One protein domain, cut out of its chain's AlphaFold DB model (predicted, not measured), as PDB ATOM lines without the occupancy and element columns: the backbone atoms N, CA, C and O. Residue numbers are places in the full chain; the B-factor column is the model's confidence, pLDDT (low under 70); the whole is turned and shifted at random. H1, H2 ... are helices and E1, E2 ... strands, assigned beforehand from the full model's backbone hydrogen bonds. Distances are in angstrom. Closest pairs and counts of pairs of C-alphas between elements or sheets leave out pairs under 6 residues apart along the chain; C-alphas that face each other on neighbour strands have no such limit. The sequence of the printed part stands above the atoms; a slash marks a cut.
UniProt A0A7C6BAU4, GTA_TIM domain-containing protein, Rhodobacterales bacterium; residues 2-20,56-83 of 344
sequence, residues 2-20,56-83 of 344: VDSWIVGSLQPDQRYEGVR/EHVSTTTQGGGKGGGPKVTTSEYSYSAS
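This is residues 2 to 20 and 56 to 83 of the 344 residues of the protein "GTA_TIM domain-containing protein" of Rhodobacterales bacterium (UniProt A0A7C6BAU4). Picture a long, thin rod: a narrow three-stranded ribbon, made of the hairpin E2 and E3 with the short strand E1 beside E3, and a small helix H1 beyond one end of it. Both faces of the ribbon are bare of helices. The 47 printed residues hold one named helix and three named strands, in the order H1, E1, E2, E3; the sheet runs E1, E3, E2 and is mixed, and the class is mixed, helices and strands. The whole is extended, with a radius of gyration of the C-alphas of 14.9 A and spans of 55 by 17 by 8 A.

Find C-alpha 2 at (260.704, 305.977, 245.694); from there H1 runs through residues 2 to 9, 10.7 A long. Next comes E1, residues 14 to 17, 10.1 A. After the cut, look for C-alpha 56 at (255.757, 265.527, 261.611), where E2 begins; it covers residues 56 to 63, 22.7 A. E3, residues 73 to 81, is 26.5 A long and ends at C-alpha 81, (259.895, 262.111, 265.608).

Begin with the inner strand, E3. The hairpin E2 and E3 is antiparallel, at 160 degrees; C-alphas 74 and 62 face each other at 4.2 A, and N 61 and O 75 are within hydrogen-bond range at 2.8 A. On its other neighbour, E1, look at C-alphas 16 and 75, which face each other at 4.7 A; this pair is parallel, at 12 degrees, with N 76 and O 16 at 2.9 A. The edge strands E1 and E2 are apart. H1 is not on the sheet, with 0 pairs of C-alphas within 10 A, and is apart from E2 and E3. In H1 every O i to N i+4 pair is within hydrogen-bond range.

The two C-alphas farthest apart are those of Val 2 and Ser 83, 55.1 A. Residues 21 to 55 are not printed, and C-alphas 20 and 56 stand 9.2 A apart across this cut. The link from H1 to E1 is tight, and that from E2 to E3 is short. In the B-factor column, expect pLDDT under 70 at residues 2 to 11 and 65 to 71; the mean of the printed part is 76.4.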
ATOM      1  N   VAL A   2     262.116 306.438 245.752       53.28
ATOM      2  CA  VAL A   2     260.704 305.977 245.694       53.28
ATOM      3  C   VAL A   2     260.460 304.842 244.676       53.28
ATOM      4  O   VAL A   2     259.770 303.884 245.006       53.28
ATOM      5  N   ASP A   3     261.101 304.869 243.500       55.41
ATOM      6  CA  ASP A   3     260.957 303.798 242.490       55.41
ATOM      7  C   ASP A   3     261.447 302.426 242.966       55.41
ATOM      8  O   ASP A   3     260.809 301.411 242.710       55.41
ATOM      9  N   SER A   4     262.547 302.378 243.724       55.78
ATOM     10  CA  SER A   4     263.060 301.113 244.269       55.78
ATOM     11  C   SER A   4     262.137 300.528 245.343       55.78
ATOM     12  O   SER A   4     262.132 299.316 245.535       55.78
ATOM     13  N   TRP A   5     261.363 301.371 246.037       55.34
ATOM     14  CA  TRP A   5     260.379 300.947 247.035       55.34
ATOM     15  C   TRP A   5     259.118 300.382 246.387       55.34
ATOM     16  O   TRP A   5     258.650 299.328 246.803       55.34
ATOM     17  N   ILE A   6     258.608 301.036 245.339       57.69
ATOM     18  CA  ILE A   6     257.453 300.547 244.574       57.69
ATOM     19  C   ILE A   6     257.788 299.214 243.900       57.69
ATOM     20  O   ILE A   6     257.037 298.255 244.049       57.69
ATOM     21  N   VAL A   7     258.947 299.115 243.242       62.56
ATOM     22  CA  VAL A   7     259.394 297.864 242.607       62.56
ATOM     23  C   VAL A   7     259.605 296.753 243.641       62.56
ATOM     24  O   VAL A   7     259.219 295.616 243.389       62.56
ATOM     25  N   GLY A   8     260.137 297.078 244.827       60.59
ATOM     26  CA  GLY A   8     260.232 296.133 245.942       60.59
ATOM     27  C   GLY A   8     258.861 295.659 246.439       60.59
ATOM     28  O   GLY A   8     258.659 294.466 246.602       60.59
ATOM     29  N   SER A   9     257.890 296.563 246.609       62.38
ATOM     30  CA  SER A   9     256.534 296.229 247.088       62.38
ATOM     31  C   SER A   9     255.678 295.428 246.094       62.38
ATOM     32  O   SER A   9     254.646 294.883 246.471       62.38
ATOM     33  N   LEU A  10     256.096 295.370 244.823       65.88
ATOM     34  CA  LEU A  10     255.442 294.595 243.765       65.88
ATOM     35  C   LEU A  10     256.046 293.193 243.591       65.88
ATOM     36  O   LEU A  10     255.525 292.406 242.799       65.88
ATOM     37  N   GLN A  11     257.136 292.868 244.296       68.69
ATOM     38  CA  GLN A  11     257.656 291.505 244.298       68.69
ATOM     39  C   GLN A  11     256.714 290.600 245.104       68.69
ATOM     40  O   GLN A  11     256.369 290.941 246.236       68.69
ATOM     41  N   PRO A  12     256.281 289.459 244.542       75.50
ATOM     42  CA  PRO A  12     255.418 288.537 245.259       75.50
ATOM     43  C   PRO A  12     256.165 287.929 246.446       75.50
ATOM     44  O   PRO A  12     257.367 287.661 246.365       75.50
ATOM     45  N   ASP A  13     255.429 287.672 247.527       81.00
ATOM     46  CA  ASP A  13     255.940 286.889 248.646       81.00
ATOM     47  C   ASP A  13     256.441 285.533 248.135       81.00
ATOM     48  O   ASP A  13     255.803 284.871 247.310       81.00
ATOM     49  N   GLN A  14     257.603 285.122 248.628       81.44
ATOM     50  CA  GLN A  14     258.212 283.851 248.268       81.44
ATOM     51  C   GLN A  14     257.970 282.842 249.379       81.44
ATOM     52  O   GLN A  14     258.140 283.140 250.563       81.44
ATOM     53  N   ARG A  15     257.586 281.627 248.991       84.88
ATOM     54  CA  ARG A  15     257.402 280.513 249.913       84.88
ATOM     55  C   ARG A  15     258.303 279.362 249.502       84.88
ATOM     56  O   ARG A  15     258.219 278.887 248.372       84.88
ATOM     57  N   TYR A  16     259.150 278.940 250.428       87.50
ATOM     58  CA  TYR A  16     260.048 277.809 250.276       87.50
ATOM     59  C   TYR A  16     259.597 276.702 251.223       87.50
ATOM     60  O   TYR A  16     259.508 276.906 252.431       87.50
ATOM     61  N   GLU A  17     259.289 275.540 250.662       88.19
ATOM     62  CA  GLU A  17     258.988 274.327 251.420       88.19
ATOM     63  C   GLU A  17     260.243 273.444 251.397       88.19
ATOM     64  O   GLU A  17     260.799 273.180 250.325       88.19
ATOM     65  N   GLY A  18     260.723 273.037 252.572       85.12
ATOM     66  CA  GLY A  18     261.844 272.110 252.707       85.12
ATOM     67  C   GLY A  18     261.513 270.705 252.196       85.12
ATOM     68  O   GLY A  18     260.377 270.393 251.839       85.12
ATOM     69  N   VAL A  19     262.519 269.825 252.175       86.94
ATOM     70  CA  VAL A  19     262.315 268.422 251.786       86.94
ATOM     71  C   VAL A  19     261.408 267.745 252.809       86.94
ATOM     72  O   VAL A  19     261.747 267.653 253.986       86.94
ATOM     73  N   ARG A  20     260.261 267.259 252.338       89.56
ATOM     74  CA  ARG A  20     259.296 266.500 253.131       89.56
ATOM     75  C   ARG A  20     259.484 265.007 252.874       89.56
ATOM     76  O   ARG A  20     259.756 264.603 251.743       89.56
ATOM     77  N   GLU A  56     255.125 264.459 262.389       90.75
ATOM     78  CA  GLU A  56     255.757 265.527 261.611       90.75
ATOM     79  C   GLU A  56     255.635 266.859 262.356       90.75
ATOM     80  O   GLU A  56     254.546 267.269 262.754       90.75
ATOM     81  N   HIS A  57     256.754 267.557 262.496       89.38
ATOM     82  CA  HIS A  57     256.845 268.896 263.056       89.38
ATOM     83  C   HIS A  57     257.204 269.871 261.941       89.38
ATOM     84  O   HIS A  57     258.179 269.660 261.217       89.38
ATOM     85  N   VAL A  58     256.436 270.955 261.829       91.25
ATOM     86  CA  VAL A  58     256.653 272.004 260.827       91.25
ATOM     87  C   VAL A  58     257.121 273.274 261.527       91.25
ATOM     88  O   VAL A  58     256.409 273.824 262.365       91.25
ATOM     89  N   SER A  59     258.312 273.751 261.175       90.88
ATOM     90  CA  SER A  59     258.856 275.028 261.636       90.88
ATOM     91  C   SER A  59     258.768 276.046 260.506       90.88
ATOM     92  O   SER A  59     259.453 275.919 259.496       90.88
ATOM     93  N   THR A  60     257.912 277.057 260.654       89.19
ATOM     94  CA  THR A  60     257.744 278.110 259.645       89.19
ATOM     95  C   THR A  60     258.418 279.395 260.114       89.19
ATOM     96  O   THR A  60     257.989 280.007 261.090       89.19
ATOM     97  N   THR A  61     259.444 279.847 259.391       87.50
ATOM     98  CA  THR A  61     260.099 281.138 259.629       87.50
ATOM     99  C   THR A  61     259.794 282.097 258.488       87.50
ATOM    100  O   THR A  61     260.062 281.798 257.325       87.50
ATOM    101  N   THR A  62     259.280 283.282 258.812       85.06
ATOM    102  CA  THR A  62     259.090 284.365 257.841       85.06
ATOM    103  C   THR A  62     260.124 285.462 258.077       85.06
ATOM    104  O   THR A  62     260.203 286.022 259.168       85.06
ATOM    105  N   GLN A  63     260.905 285.790 257.051       78.31
ATOM    106  CA  GLN A  63     261.852 286.905 257.040       78.31
ATOM    107  C   GLN A  63     261.434 287.947 255.995       78.31
ATOM    108  O   GLN A  63     260.930 287.603 254.931       78.31
ATOM    109  N   GLY A  64     261.646 289.231 256.291       71.56
ATOM    110  CA  GLY A  64     261.233 290.344 255.422       71.56
ATOM    111  C   GLY A  64     259.951 291.049 255.886       71.56
ATOM    112  O   GLY A  64     259.263 290.589 256.796       71.56
ATOM    113  N   GLY A  65     259.652 292.211 255.294       66.75
ATOM    114  CA  GLY A  65     258.510 293.060 255.679       66.75
ATOM    115  C   GLY A  65     258.822 294.216 256.646       66.75
ATOM    116  O   GLY A  65     258.032 294.505 257.542       66.75
ATOM    117  N   GLY A  66     259.961 294.901 256.480       61.47
ATOM    118  CA  GLY A  66     260.274 296.140 257.215       61.47
ATOM    119  C   GLY A  66     259.358 297.330 256.863       61.47
ATOM    120  O   GLY A  66     258.483 297.228 256.000       61.47
ATOM    121  N   LYS A  67     259.567 298.487 257.521       48.72
ATOM    122  CA  LYS A  67     258.780 299.730 257.333       48.72
ATOM    123  C   LYS A  67     258.740 300.154 255.854       48.72
ATOM    124  O   LYS A  67     259.671 300.794 255.390       48.72
ATOM    125  N   GLY A  68     257.651 299.807 255.162       59.97
ATOM    126  CA  GLY A  68     257.358 300.149 253.764       59.97
ATOM    127  C   GLY A  68     256.999 298.961 252.850       59.97
ATOM    128  O   GLY A  68     256.872 299.156 251.648       59.97
ATOM    129  N   GLY A  69     256.794 297.755 253.397       63.28
ATOM    130  CA  GLY A  69     256.044 296.690 252.705       63.28
ATOM    131  C   GLY A  69     256.829 295.867 251.679       63.28
ATOM    132  O   GLY A  69     256.255 295.443 250.684       63.28
ATOM    133  N   GLY A  70     258.130 295.651 251.902       67.44
ATOM    134  CA  GLY A  70     258.930 294.746 251.070       67.44
ATOM    135  C   GLY A  70     258.496 293.271 251.182       67.44
ATOM    136  O   GLY A  70     257.835 292.911 252.162       67.44
ATOM    137  N   PRO A  71     258.893 292.428 250.214       68.38
ATOM    138  CA  PRO A  71     258.419 291.056 250.072       68.38
ATOM    139  C   PRO A  71     258.820 290.205 251.276       68.38
ATOM    140  O   PRO A  71     259.896 290.379 251.863       68.38
ATOM    141  N   LYS A  72     257.937 289.284 251.651       80.94
ATOM    142  CA  LYS A  72     258.175 288.307 252.709       80.94
ATOM    143  C   LYS A  72     258.665 287.005 252.099       80.94
ATOM    144  O   LYS A  72     258.110 286.506 251.124       80.94
ATOM    145  N   VAL A  73     259.680 286.430 252.721       84.31
ATOM    146  CA  VAL A  73     260.167 285.085 252.433       84.31
ATOM    147  C   VAL A  73     259.740 284.192 253.584       84.31
ATOM    148  O   VAL A  73     260.192 284.373 254.712       84.31
ATOM    149  N   THR A  74     258.847 283.247 253.316       86.62
ATOM    150  CA  THR A  74     258.411 282.241 254.288       86.62
ATOM    151  C   THR A  74     259.075 280.913 253.965       86.62
ATOM    152  O   THR A  74     258.912 280.400 252.862       86.62
ATOM    153  N   THR A  75     259.815 280.363 254.920       88.56
ATOM    154  CA  THR A  75     260.470 279.057 254.809       88.56
ATOM    155  C   THR A  75     259.818 278.102 255.795       88.56
ATOM    156  O   THR A  75     259.770 278.413 256.984       88.56
ATOM    157  N   SER A  76     259.309 276.969 255.317       91.81
ATOM    158  CA  SER A  76     258.842 275.874 256.169       91.81
ATOM    159  C   SER A  76     259.876 274.753 256.171       91.81
ATOM    160  O   SER A  76     260.263 274.252 255.115       91.81
ATOM    161  N   GLU A  77     260.293 274.328 257.354       91.56
ATOM    162  CA  GLU A  77     261.162 273.177 257.569       91.56
ATOM    163  C   GLU A  77     260.362 272.043 258.205       91.56
ATOM    164  O   GLU A  77     259.567 272.268 259.120       91.56
ATOM    165  N   TYR A  78     260.586 270.824 257.726       89.56
ATOM    166  CA  TYR A  78     259.932 269.618 258.220       89.56
ATOM    167  C   TYR A  78     260.933 268.792 259.025       89.56
ATOM    168  O   TYR A  78     262.037 268.514 258.562       89.56
ATOM    169  N   SER A  79     260.545 268.378 260.227       86.50
ATOM    170  CA  SER A  79     261.291 267.422 261.049       86.50
ATOM    171  C   SER A  79     260.348 266.345 261.571       86.50
ATOM    172  O   SER A  79     259.136 266.533 261.579       86.50
ATOM    173  N   TYR A  80     260.883 265.195 261.969       85.06
ATOM    174  CA  TYR A  80     260.072 264.030 262.317       85.06
ATOM    175  C   TYR A  80     260.544 263.400 263.617       85.06
ATOM    176  O   TYR A  80     261.746 263.329 263.872       85.06
ATOM    177  N   SER A  81     259.605 262.899 264.413       80.88
ATOM    178  CA  SER A  81     259.895 262.111 265.608       80.88
ATOM    179  C   SER A  81     259.094 260.815 265.606       80.88
ATOM    180  O   SER A  81     257.892 260.824 265.339       80.88
ATOM    181  N   ALA A  82     259.755 259.717 265.957       79.44
ATOM    182  CA  ALA A  82     259.141 258.428 266.239       79.44
ATOM    183  C   ALA A  82     259.874 257.782 267.416       79.44
ATOM    184  O   ALA A  82     261.085 257.959 267.558       79.44
ATOM    185  N   SER A  83     259.147 257.023 268.230       75.88
ATOM    186  CA  SER A  83     259.718 256.134 269.241       75.88
ATOM    187  C   SER A  83     259.337 254.709 268.877       75.88
ATOM    188  O   SER A  83     258.208 254.477 268.459       75.88
TER     189      SER A  83